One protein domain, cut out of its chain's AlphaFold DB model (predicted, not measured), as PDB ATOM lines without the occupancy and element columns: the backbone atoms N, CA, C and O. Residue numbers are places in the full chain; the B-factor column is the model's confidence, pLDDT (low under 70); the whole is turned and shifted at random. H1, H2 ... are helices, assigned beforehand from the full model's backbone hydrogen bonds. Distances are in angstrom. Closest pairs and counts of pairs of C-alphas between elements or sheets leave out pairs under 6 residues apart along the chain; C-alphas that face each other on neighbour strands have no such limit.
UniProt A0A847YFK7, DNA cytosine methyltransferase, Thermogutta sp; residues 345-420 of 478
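AT A GLANCE: This is residues 345 to 420 of the 478 residues of the protein "DNA cytosine methyltransferase" of Thermogutta sp (UniProt A0A847YFK7). What does the domain look like? It has little regular structure: a rounded body of loops, with H1 on one side, the very short H2 apart from it, and residues 377 to 420 winding through the middle. What is it made of? The printed part has 76 residues, with two named helices, H1 then H2, and no named strand; the class is all helix, though these hold only 13 residues. It is compact, with a radius of gyration of the C-alphas of 11.5 A and spans of 30 by 27 by 23 A.

HOW THE PARTS SIT: How do the helices stand? H1, residues 348 to 356, and H2, residues 373 to 376, are apart. What does the backbone show? In H1 every O i to N i+4 pair is within hydrogen-bond range. H2 is too short for such a pair; its one O i to N i+3 pair is within range.

IN THESE COORDINATES: Where does H1 begin? C-alpha 348 is at (274.444, 329.446, 262.394), and H1 is 12.8 A long. Where does H2 end? C-alpha 376 is at (273.584, 327.605, 241.946), 4.9 A from C-alpha 373.

THE WHOLE: How large is it? The two C-alphas farthest apart, of Asp 373 and Asp 392, are 32.6 A apart. Is it continuous? The printed part has no cut, and the link from H1 to H2 is long, with 16 residues. Where is confidence low? Residues 379 to 381 have pLDDT under 70.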
ATOM      1  N   ASN A 345     271.985 339.970 263.365       89.56
ATOM      2  CA  ASN A 345     272.040 338.717 264.119       89.56
ATOM      3  C   ASN A 345     272.017 337.559 263.105       89.56
ATOM      4  O   ASN A 345     270.951 337.275 262.545       89.56
ATOM      5  N   PRO A 346     273.172 336.973 262.737       91.31
ATOM      6  CA  PRO A 346     273.220 335.905 261.748       91.31
ATOM      7  C   PRO A 346     272.755 334.570 262.335       91.31
ATOM      8  O   PRO A 346     272.941 334.287 263.514       91.31
ATOM      9  N   THR A 347     272.183 333.715 261.487       94.06
ATOM     10  CA  THR A 347     271.936 332.310 261.838       94.06
ATOM     11  C   THR A 347     273.252 331.527 261.828       94.06
ATOM     12  O   THR A 347     274.224 331.958 261.199       94.06
ATOM     13  N   ALA A 348     273.277 330.335 262.435       95.56
ATOM     14  CA  ALA A 348     274.444 329.446 262.394       95.56
ATOM     15  C   ALA A 348     274.930 329.188 260.952       95.56
ATOM     16  O   ALA A 348     276.112 329.346 260.653       95.56
ATOM     17  N   LYS A 349     273.997 328.927 260.027       94.38
ATOM     18  CA  LYS A 349     274.294 328.744 258.596       94.38
ATOM     19  C   LYS A 349     274.878 329.998 257.938       94.38
ATOM     20  O   LYS A 349     275.719 329.900 257.049       94.38
ATOM     21  N   SER A 350     274.423 331.190 258.326       94.31
ATOM     22  CA  SER A 350     275.000 332.439 257.818       94.31
ATOM     23  C   SER A 350     276.421 332.653 258.334       94.31
ATOM     24  O   SER A 350     277.281 333.015 257.541       94.31
ATOM     25  N   LEU A 351     276.689 332.373 259.612       95.69
ATOM     26  CA  LEU A 351     278.046 332.437 260.170       95.69
ATOM     27  C   LEU A 351     278.999 331.471 259.465       95.69
ATOM     28  O   LEU A 351     280.113 331.853 259.122       95.69
ATOM     29  N   GLU A 352     278.546 330.246 259.203       96.44
ATOM     30  CA  GLU A 352     279.318 329.254 258.455       96.44
ATOM     31  C   GLU A 352     279.681 329.767 257.056       96.44
ATOM     32  O   GLU A 352     280.853 329.786 256.688       96.44
ATOM     33  N   ARG A 353     278.705 330.326 256.326       95.81
ATOM     34  CA  ARG A 353     278.960 330.986 255.034       95.81
ATOM     35  C   ARG A 353     279.996 332.094 255.148       95.81
ATOM     36  O   ARG A 353     280.864 332.186 254.291       95.81
ATOM     37  N   TYR A 354     279.899 332.949 256.166       95.75
ATOM     38  CA  TYR A 354     280.816 334.077 256.326       95.75
ATOM     39  C   TYR A 354     282.248 333.618 256.591       95.75
ATOM     40  O   TYR A 354     283.169 334.282 256.124       95.75
ATOM     41  N   ARG A 355     282.446 332.500 257.299       96.69
ATOM     42  CA  ARG A 355     283.770 331.911 257.558       96.69
ATOM     43  C   ARG A 355     284.426 331.342 256.302       96.69
ATOM     44  O   ARG A 355     285.639 331.425 256.181       96.69
ATOM     45  N   CYS A 356     283.638 330.820 255.361       96.31
ATOM     46  CA  CYS A 356     284.161 330.269 254.108       96.31
ATOM     47  C   CYS A 356     284.739 331.326 253.160       96.31
ATOM     48  O   CYS A 356     285.507 330.975 252.274       96.31
ATOM     49  N   ILE A 357     284.357 332.599 253.303       96.56
ATOM     50  CA  ILE A 357     284.806 333.639 252.374       96.56
ATOM     51  C   ILE A 357     286.199 334.133 252.793       96.56
ATOM     52  O   ILE A 357     286.311 334.695 253.890       96.56
ATOM     53  N   PRO A 358     287.245 333.989 251.959       95.94
ATOM     54  CA  PRO A 358     288.572 334.537 252.239       95.94
ATOM     55  C   PRO A 358     288.615 336.061 252.028       95.94
ATOM     56  O   PRO A 358     287.668 336.663 251.513       95.94
ATOM     57  N   ALA A 359     289.719 336.707 252.414       95.00
ATOM     58  CA  ALA A 359     289.957 338.126 252.133       95.00
ATOM     59  C   ALA A 359     289.801 338.419 250.627       95.00
ATOM     60  O   ALA A 359     290.360 337.722 249.784       95.00
ATOM     61  N   GLY A 360     288.987 339.419 250.278       90.12
ATOM     62  CA  GLY A 360     288.652 339.752 248.887       90.12
ATOM     63  C   GLY A 360     287.730 338.760 248.155       90.12
ATOM     64  O   GLY A 360     287.217 339.107 247.083       90.12
ATOM     65  N   GLY A 361     287.447 337.595 248.743       94.50
ATOM     66  CA  GLY A 361     286.541 336.572 248.218       94.50
ATOM     67  C   GLY A 361     285.079 337.017 248.141       94.50
ATOM     68  O   GLY A 361     284.732 338.144 248.515       94.50
ATOM     69  N   ASN A 362     284.218 336.147 247.617       93.94
ATOM     70  CA  ASN A 362     282.783 336.342 247.403       93.94
ATOM     71  C   ASN A 362     282.025 334.995 247.352       93.94
ATOM     72  O   ASN A 362     282.534 333.953 247.738       93.94
ATOM     73  N   ARG A 363     280.776 334.996 246.868       91.06
ATOM     74  CA  ARG A 363     279.901 333.813 246.821       91.06
ATOM     75  C   ARG A 363     280.503 332.587 246.133       91.06
ATOM     76  O   ARG A 363     280.014 331.492 246.386       91.06
ATOM     77  N   TRP A 364     281.470 332.761 245.233       90.00
ATOM     78  CA  TRP A 364     282.094 331.656 244.507       90.00
ATOM     79  C   TRP A 364     283.025 330.825 245.397       90.00
ATOM     80  O   TRP A 364     283.299 329.679 245.066       90.00
ATOM     81  N   ASP A 365     283.418 331.364 246.552       92.88
ATOM     82  CA  ASP A 365     284.194 330.663 247.578       92.88
ATOM     83  C   ASP A 365     283.306 329.828 248.525       92.88
ATOM     84  O   ASP A 365     283.800 329.142 249.417       92.88
ATOM     85  N   LEU A 366     281.974 329.870 248.364       92.00
ATOM     86  CA  LEU A 366     281.067 329.060 249.176       92.00
ATOM     87  C   LEU A 366     281.089 327.586 248.737       92.00
ATOM     88  O   LEU A 366     280.833 327.293 247.567       92.00
ATOM     89  N   PRO A 367     281.234 326.636 249.681       91.56
ATOM     90  CA  PRO A 367     281.002 325.224 249.412       91.56
ATOM     91  C   PRO A 367     279.605 324.964 248.812       91.56
ATOM     92  O   PRO A 367     278.628 325.604 249.231       91.56
ATOM     93  N   PRO A 368     279.444 323.979 247.903       88.38
ATOM     94  CA  PRO A 368     278.164 323.711 247.238       88.38
ATOM     95  C   PRO A 368     276.973 323.482 248.182       88.38
ATOM     96  O   PRO A 368     275.846 323.848 247.849       88.38
ATOM     97  N   HIS A 369     277.197 322.916 249.372       90.44
ATOM     98  CA  HIS A 369     276.143 322.674 250.366       90.44
ATOM     99  C   HIS A 369     275.693 323.954 251.105       90.44
ATOM    100  O   HIS A 369     274.570 324.021 251.615       90.44
ATOM    101  N   LEU A 370     276.523 325.003 251.119       91.44
ATOM    102  CA  LEU A 370     276.209 326.297 251.732       91.44
ATOM    103  C   LEU A 370     275.628 327.300 250.738       91.44
ATOM    104  O   LEU A 370     274.884 328.199 251.154       91.44
ATOM    105  N   MET A 371     275.896 327.135 249.443       86.62
ATOM    106  CA  MET A 371     275.335 327.980 248.394       86.62
ATOM    107  C   MET A 371     273.815 327.748 248.241       86.62
ATOM    108  O   MET A 371     273.385 326.619 248.006       86.62
ATOM    109  N   PRO A 372     272.965 328.787 248.357       82.00
ATOM    110  CA  PRO A 372     271.540 328.694 248.033       82.00
ATOM    111  C   PRO A 372     271.278 328.229 246.598       82.00
ATOM    112  O   PRO A 372     271.965 328.649 245.665       82.00
ATOM    113  N   ASP A 373     270.223 327.441 246.389       82.50
ATOM    114  CA  ASP A 373     269.942 326.858 245.070       82.50
ATOM    115  C   ASP A 373     269.609 327.908 244.003       82.50
ATOM    116  O   ASP A 373     269.968 327.747 242.838       82.50
ATOM    117  N   CYS A 374     268.995 329.030 244.393       78.44
ATOM    118  CA  CYS A 374     268.762 330.156 243.486       78.44
ATOM    119  C   CYS A 374     270.066 330.729 242.902       78.44
ATOM    120  O   CYS A 374     270.068 331.251 241.792       78.44
ATOM    121  N   TRP A 375     271.183 330.595 243.616       77.19
ATOM    122  CA  TRP A 375     272.499 331.062 243.187       77.19
ATOM    123  C   TRP A 375     273.319 330.000 242.480       77.19
ATOM    124  O   TRP A 375     274.095 330.378 241.607       77.19
ATOM    125  N   LYS A 376     273.089 328.714 242.777       76.31
ATOM    126  CA  LYS A 376     273.584 327.605 241.946       76.31
ATOM    127  C   LYS A 376     273.045 327.714 240.520       76.31
ATOM    128  O   LYS A 376     273.794 327.583 239.563       76.31
ATOM    129  N   ARG A 377     271.749 328.022 240.386       78.50
ATOM    130  CA  ARG A 377     271.079 328.191 239.085       78.50
ATOM    131  C   ARG A 377     271.474 329.480 238.360       78.50
ATOM    132  O   ARG A 377     271.386 329.552 237.139       78.50
ATOM    133  N   LYS A 378     271.901 330.511 239.096       74.56
ATOM    134  CA  LYS A 378     272.300 331.798 238.522       74.56
ATOM    135  C   LYS A 378     273.789 331.791 238.173       74.56
ATOM    136  O   LYS A 378     274.632 332.112 239.008       74.56
ATOM    137  N   THR A 379     274.094 331.469 236.920       66.00
ATOM    138  CA  THR A 379     275.469 331.399 236.390       66.00
ATOM    139  C   THR A 379     276.015 332.748 235.908       66.00
ATOM    140  O   THR A 379     277.221 332.889 235.738       66.00
ATOM    141  N   LYS A 380     275.155 333.765 235.733       64.88
ATOM    142  CA  LYS A 380     275.530 335.123 235.298       64.88
ATOM    143  C   LYS A 380     275.028 336.202 236.267       64.88
ATOM    144  O   LYS A 380     273.905 336.133 236.772       64.88
ATOM    145  N   GLY A 381     275.846 337.234 236.484       66.69
ATOM    146  CA  GLY A 381     275.568 338.340 237.412       66.69
ATOM    147  C   GLY A 381     275.704 337.957 238.894       66.69
ATOM    148  O   GLY A 381     275.865 336.791 239.239       66.69
ATOM    149  N   GLY A 382     275.651 338.948 239.791       70.00
ATOM    150  CA  GLY A 382     275.808 338.708 241.237       70.00
ATOM    151  C   GLY A 382     277.213 338.239 241.634       70.00
ATOM    152  O   GLY A 382     277.367 337.464 242.572       70.00
ATOM    153  N   THR A 383     278.240 338.687 240.916       71.56
ATOM    154  CA  THR A 383     279.644 338.309 241.147       71.56
ATOM    155  C   THR A 383     280.209 338.825 242.471       71.56
ATOM    156  O   THR A 383     281.213 338.308 242.936       71.56
ATOM    157  N   ASP A 384     279.548 339.797 243.101       83.62
ATOM    158  CA  ASP A 384     279.979 340.406 244.364       83.62
ATOM    159  C   ASP A 384     279.147 339.987 245.587       83.62
ATOM    160  O   ASP A 384     279.384 340.490 246.683       83.62
ATOM    161  N   LEU A 385     278.159 339.093 245.447       90.38
ATOM    162  CA  LEU A 385     277.386 338.620 246.607       90.38
ATOM    163  C   LEU A 385     278.309 337.912 247.602       90.38
ATOM    164  O   LEU A 385     279.270 337.277 247.185       90.38
ATOM    165  N   PHE A 386     278.021 338.007 248.900       93.00
ATOM    166  CA  PHE A 386     278.881 337.501 249.980       93.00
ATOM    167  C   PHE A 386     280.307 338.050 249.949       93.00
ATOM    168  O   PHE A 386     281.177 337.525 250.629       93.00
ATOM    169  N   GLY A 387     280.571 339.102 249.175       95.81
ATOM    170  CA  GLY A 387     281.912 339.634 249.052       95.81
ATOM    171  C   GLY A 387     282.412 340.239 250.362       95.81
ATOM    172  O   GLY A 387     281.673 340.985 251.013       95.81
ATOM    173  N   ARG A 388     283.686 340.009 250.686       97.50
ATOM    174  CA  ARG A 388     284.413 340.841 251.656       97.50
ATOM    175  C   ARG A 388     284.826 342.159 251.033       97.50
ATOM    176  O   ARG A 388     285.282 342.189 249.890       97.50
ATOM    177  N   LEU A 389     284.657 343.248 251.774       97.62
ATOM    178  CA  LEU A 389     285.301 344.507 251.431       97.62
ATOM    179  C   LEU A 389     286.827 344.331 251.409       97.62
ATOM    180  O   LEU A 389     287.375 343.415 252.018       97.62
ATOM    181  N   TRP A 390     287.501 345.217 250.685       97.00
ATOM    182  CA  TRP A 390     288.957 345.261 250.614       97.00
ATOM    183  C   TRP A 390     289.464 346.394 251.481       97.00
ATOM    184  O   TRP A 390     288.858 347.460 251.471       97.00
ATOM    185  N   TRP A 391     290.567 346.184 252.191       97.75
ATOM    186  CA  TRP A 391     291.144 347.223 253.039       97.75
ATOM    187  C   TRP A 391     291.771 348.373 252.258       97.75
ATOM    188  O   TRP A 391     291.665 349.518 252.674       97.75
ATOM    189  N   ASP A 392     292.430 348.058 251.152       96.88
ATOM    190  CA  ASP A 392     293.381 348.896 250.417       96.88
ATOM    191  C   ASP A 392     292.751 349.699 249.271       96.88
ATOM    192  O   ASP A 392     293.449 350.310 248.466       96.88
ATOM    193  N   ARG A 393     291.419 349.719 249.183       95.88
ATOM    194  CA  ARG A 393     290.688 350.481 248.164       95.88
ATOM    195  C   ARG A 393     289.315 350.931 248.663       95.88
ATOM    196  O   ARG A 393     288.876 350.452 249.709       95.88
ATOM    197  N   PRO A 394     288.631 351.849 247.956       98.12
ATOM    198  CA  PRO A 394     287.297 352.287 248.352       98.12
ATOM    199  C   PRO A 394     286.289 351.124 248.360       98.12
ATOM    200  O   PRO A 394     286.412 350.165 247.590       98.12
ATOM    201  N   SER A 395     285.251 351.217 249.194       97.81
ATOM    202  CA  SER A 395     284.172 350.227 249.217       97.81
ATOM    203  C   SER A 395     283.349 350.249 247.926       97.81
ATOM    204  O   SER A 395     283.325 351.228 247.179       97.81
ATOM    205  N   VAL A 396     282.579 349.185 247.688       96.25
ATOM    206  CA  VAL A 396     281.466 349.243 246.727       96.25
ATOM    207  C   VAL A 396     280.386 350.211 247.222       96.25
ATOM    208  O   VAL A 396     280.378 350.592 248.395       96.25
ATOM    209  N   THR A 397     279.436 350.570 246.355       96.12
ATOM    210  CA  THR A 397     278.290 351.400 246.751       96.12
ATOM    211  C   THR A 397     277.538 350.795 247.948       96.12
ATOM    212  O   THR A 397     277.018 349.671 247.881       96.12
ATOM    213  N   ILE A 398     277.426 351.574 249.020       97.12
ATOM    214  CA  ILE A 398     276.603 351.271 250.189       97.12
ATOM    215  C   ILE A 398     275.136 351.478 249.801       97.12
ATOM    216  O   ILE A 398     274.735 352.550 249.345       97.12
ATOM    217  N   ARG A 399     274.339 350.412 249.918       94.56
ATOM    218  CA  ARG A 399     272.896 350.396 249.615       94.56
ATOM    219  C   ARG A 399     272.087 350.269 250.896       94.56
ATOM    220  O   ARG A 399     272.631 349.880 251.917       94.56
ATOM    221  N   THR A 400     270.783 350.506 250.811       94.75
ATOM    222  CA  THR A 400     269.839 350.473 251.944       94.75
ATOM    223  C   THR A 400     269.838 349.164 252.742       94.75
ATOM    224  O   THR A 400     269.538 349.160 253.928       94.75
ATOM    225  N   GLU A 401     270.226 348.050 252.116       93.81
ATOM    226  CA  GLU A 401     270.336 346.731 252.747       93.81
ATOM    227  C   GLU A 401     271.794 346.246 252.870       93.81
ATOM    228  O   GLU A 401     272.060 345.050 252.734       93.81
ATOM    229  N   PHE A 402     272.767 347.144 253.085       95.00
ATOM    230  CA  PHE A 402     274.192 346.777 253.179       95.00
ATOM    231  C   PHE A 402     274.458 345.671 254.217       95.00
ATOM    232  O   PHE A 402     275.319 344.828 254.027       95.00
ATOM    233  N   TYR A 403     273.663 345.573 255.281       93.38
ATOM    234  CA  TYR A 403     273.788 344.531 256.308       93.38
ATOM    235  C   TYR A 403     273.339 343.124 255.840       93.38
ATOM    236  O   TYR A 403     273.271 342.190 256.648       93.38
ATOM    237  N   LYS A 404     273.005 342.951 254.552       93.62
ATOM    238  CA  LYS A 404     272.680 341.673 253.898       93.62
ATOM    239  C   LYS A 404     273.754 341.316 252.852       93.62
ATOM    240  O   LYS A 404     273.665 341.773 251.708       93.62
ATOM    241  N   PRO A 405     274.744 340.463 253.179       92.62
ATOM    242  CA  PRO A 405     275.749 339.987 252.217       92.62
ATOM    243  C   PRO A 405     275.139 339.279 250.997       92.62
ATOM    244  O   PRO A 405     275.722 339.251 249.919       92.62
ATOM    245  N   GLU A 406     273.913 338.772 251.123       90.56
ATOM    246  CA  GLU A 406     273.121 338.204 250.031       90.56
ATOM    247  C   GLU A 406     272.805 339.208 248.917       90.56
ATOM    248  O   GLU A 406     272.367 338.813 247.835       90.56
ATOM    249  N   LYS A 407     272.992 340.505 249.177       88.75
ATOM    250  CA  LYS A 407     272.736 341.575 248.220       88.75
ATOM    251  C   LYS A 407     274.012 342.082 247.566       88.75
ATOM    252  O   LYS A 407     273.908 342.610 246.462       88.75
ATOM    253  N   GLY A 408     275.194 341.916 248.160       92.44
ATOM    254  CA  GLY A 408     276.450 342.415 247.594       92.44
ATOM    255  C   GLY A 408     277.668 342.204 248.489       92.44
ATOM    256  O   GLY A 408     277.648 341.391 249.413       92.44
ATOM    257  N   ARG A 409     278.729 342.958 248.196       95.88
ATOM    258  CA  ARG A 409     280.015 342.886 248.890       95.88
ATOM    259  C   ARG A 409     279.986 343.732 250.152       95.88
ATOM    260  O   ARG A 409     280.384 344.893 250.142       95.88
ATOM    261  N   TYR A 410     279.447 343.146 251.211       96.69
ATOM    262  CA  TYR A 410     279.218 343.832 252.478       96.69
ATOM    263  C   TYR A 410     279.716 343.058 253.698       96.69
ATOM    264  O   TYR A 410     279.352 343.402 254.819       96.69
ATOM    265  N   LEU A 411     280.519 342.007 253.515       97.56
ATOM    266  CA  LEU A 411     281.248 341.416 254.634       97.56
ATOM    267  C   LEU A 411     282.413 342.321 255.032       97.56
ATOM    268  O   LEU A 411     283.066 342.922 254.174       97.56
ATOM    269  N   HIS A 412     282.672 342.386 256.335       97.81
ATOM    270  CA  HIS A 412     283.855 343.043 256.871       97.81
ATOM    271  C   HIS A 412     285.127 342.415 256.253       97.81
ATOM    272  O   HIS A 412     285.130 341.200 255.991       97.81
ATOM    273  N   PRO A 413     286.196 343.199 255.988       97.25
ATOM    274  CA  PRO A 413     287.402 342.684 255.334       97.25
ATOM    275  C   PRO A 413     288.031 341.460 256.016       97.25
ATOM    276  O   PRO A 413     288.560 340.591 255.329       97.25
ATOM    277  N   GLU A 414     287.915 341.364 257.344       95.12
ATOM    278  CA  GLU A 414     288.482 340.271 258.157       95.12
ATOM    279  C   GLU A 414     287.420 339.540 258.996       95.12
ATOM    280  O   GLU A 414     287.129 338.371 258.742       95.12
ATOM    281  N   ALA A 415     286.783 340.234 259.948       95.69
ATOM    282  CA  ALA A 415     285.736 339.673 260.809       95.69
ATOM    283  C   ALA A 415     284.629 338.910 260.046       95.69
ATOM    284  O   ALA A 415     284.200 339.287 258.950       95.69
ATOM    285  N   HIS A 416     284.118 337.826 260.633       96.00
ATOM    286  CA  HIS A 416     283.109 336.952 260.016       96.00
ATOM    287  C   HIS A 416     281.681 337.491 260.183       96.00
ATOM    288  O   HIS A 416     280.776 336.789 260.634       96.00
ATOM    289  N   ARG A 417     281.476 338.753 259.802       96.38
ATOM    290  CA  ARG A 417     280.201 339.464 259.909       96.38
ATOM    291  C   ARG A 417     279.999 340.434 258.740       96.38
ATOM    292  O   ARG A 417     280.972 340.852 258.109       96.38
ATOM    293  N   PRO A 418     278.750 340.828 258.445       97.06
ATOM    294  CA  PRO A 418     278.486 342.004 257.631       97.06
ATOM    295  C   PRO A 418     279.045 343.271 258.292       97.06
ATOM    296  O   PRO A 418     279.245 343.310 259.511       97.06
ATOM    297  N   ILE A 419     279.231 344.320 257.497       97.94
ATOM    298  CA  ILE A 419     279.505 345.648 258.042       97.94
ATOM    299  C   ILE A 419     278.323 346.157 258.882       97.94
ATOM    300  O   ILE A 419     277.155 345.840 258.633       97.94
ATOM    301  N   THR A 420     278.650 346.942 259.897       98.38
ATOM    302  CA  THR A 420     277.731 347.610 260.816       98.38
ATOM    303  C   THR A 420     277.182 348.905 260.227       98.38
ATOM    304  O   THR A 420     277.620 349.375 259.175       98.38
TER     305      THR A 420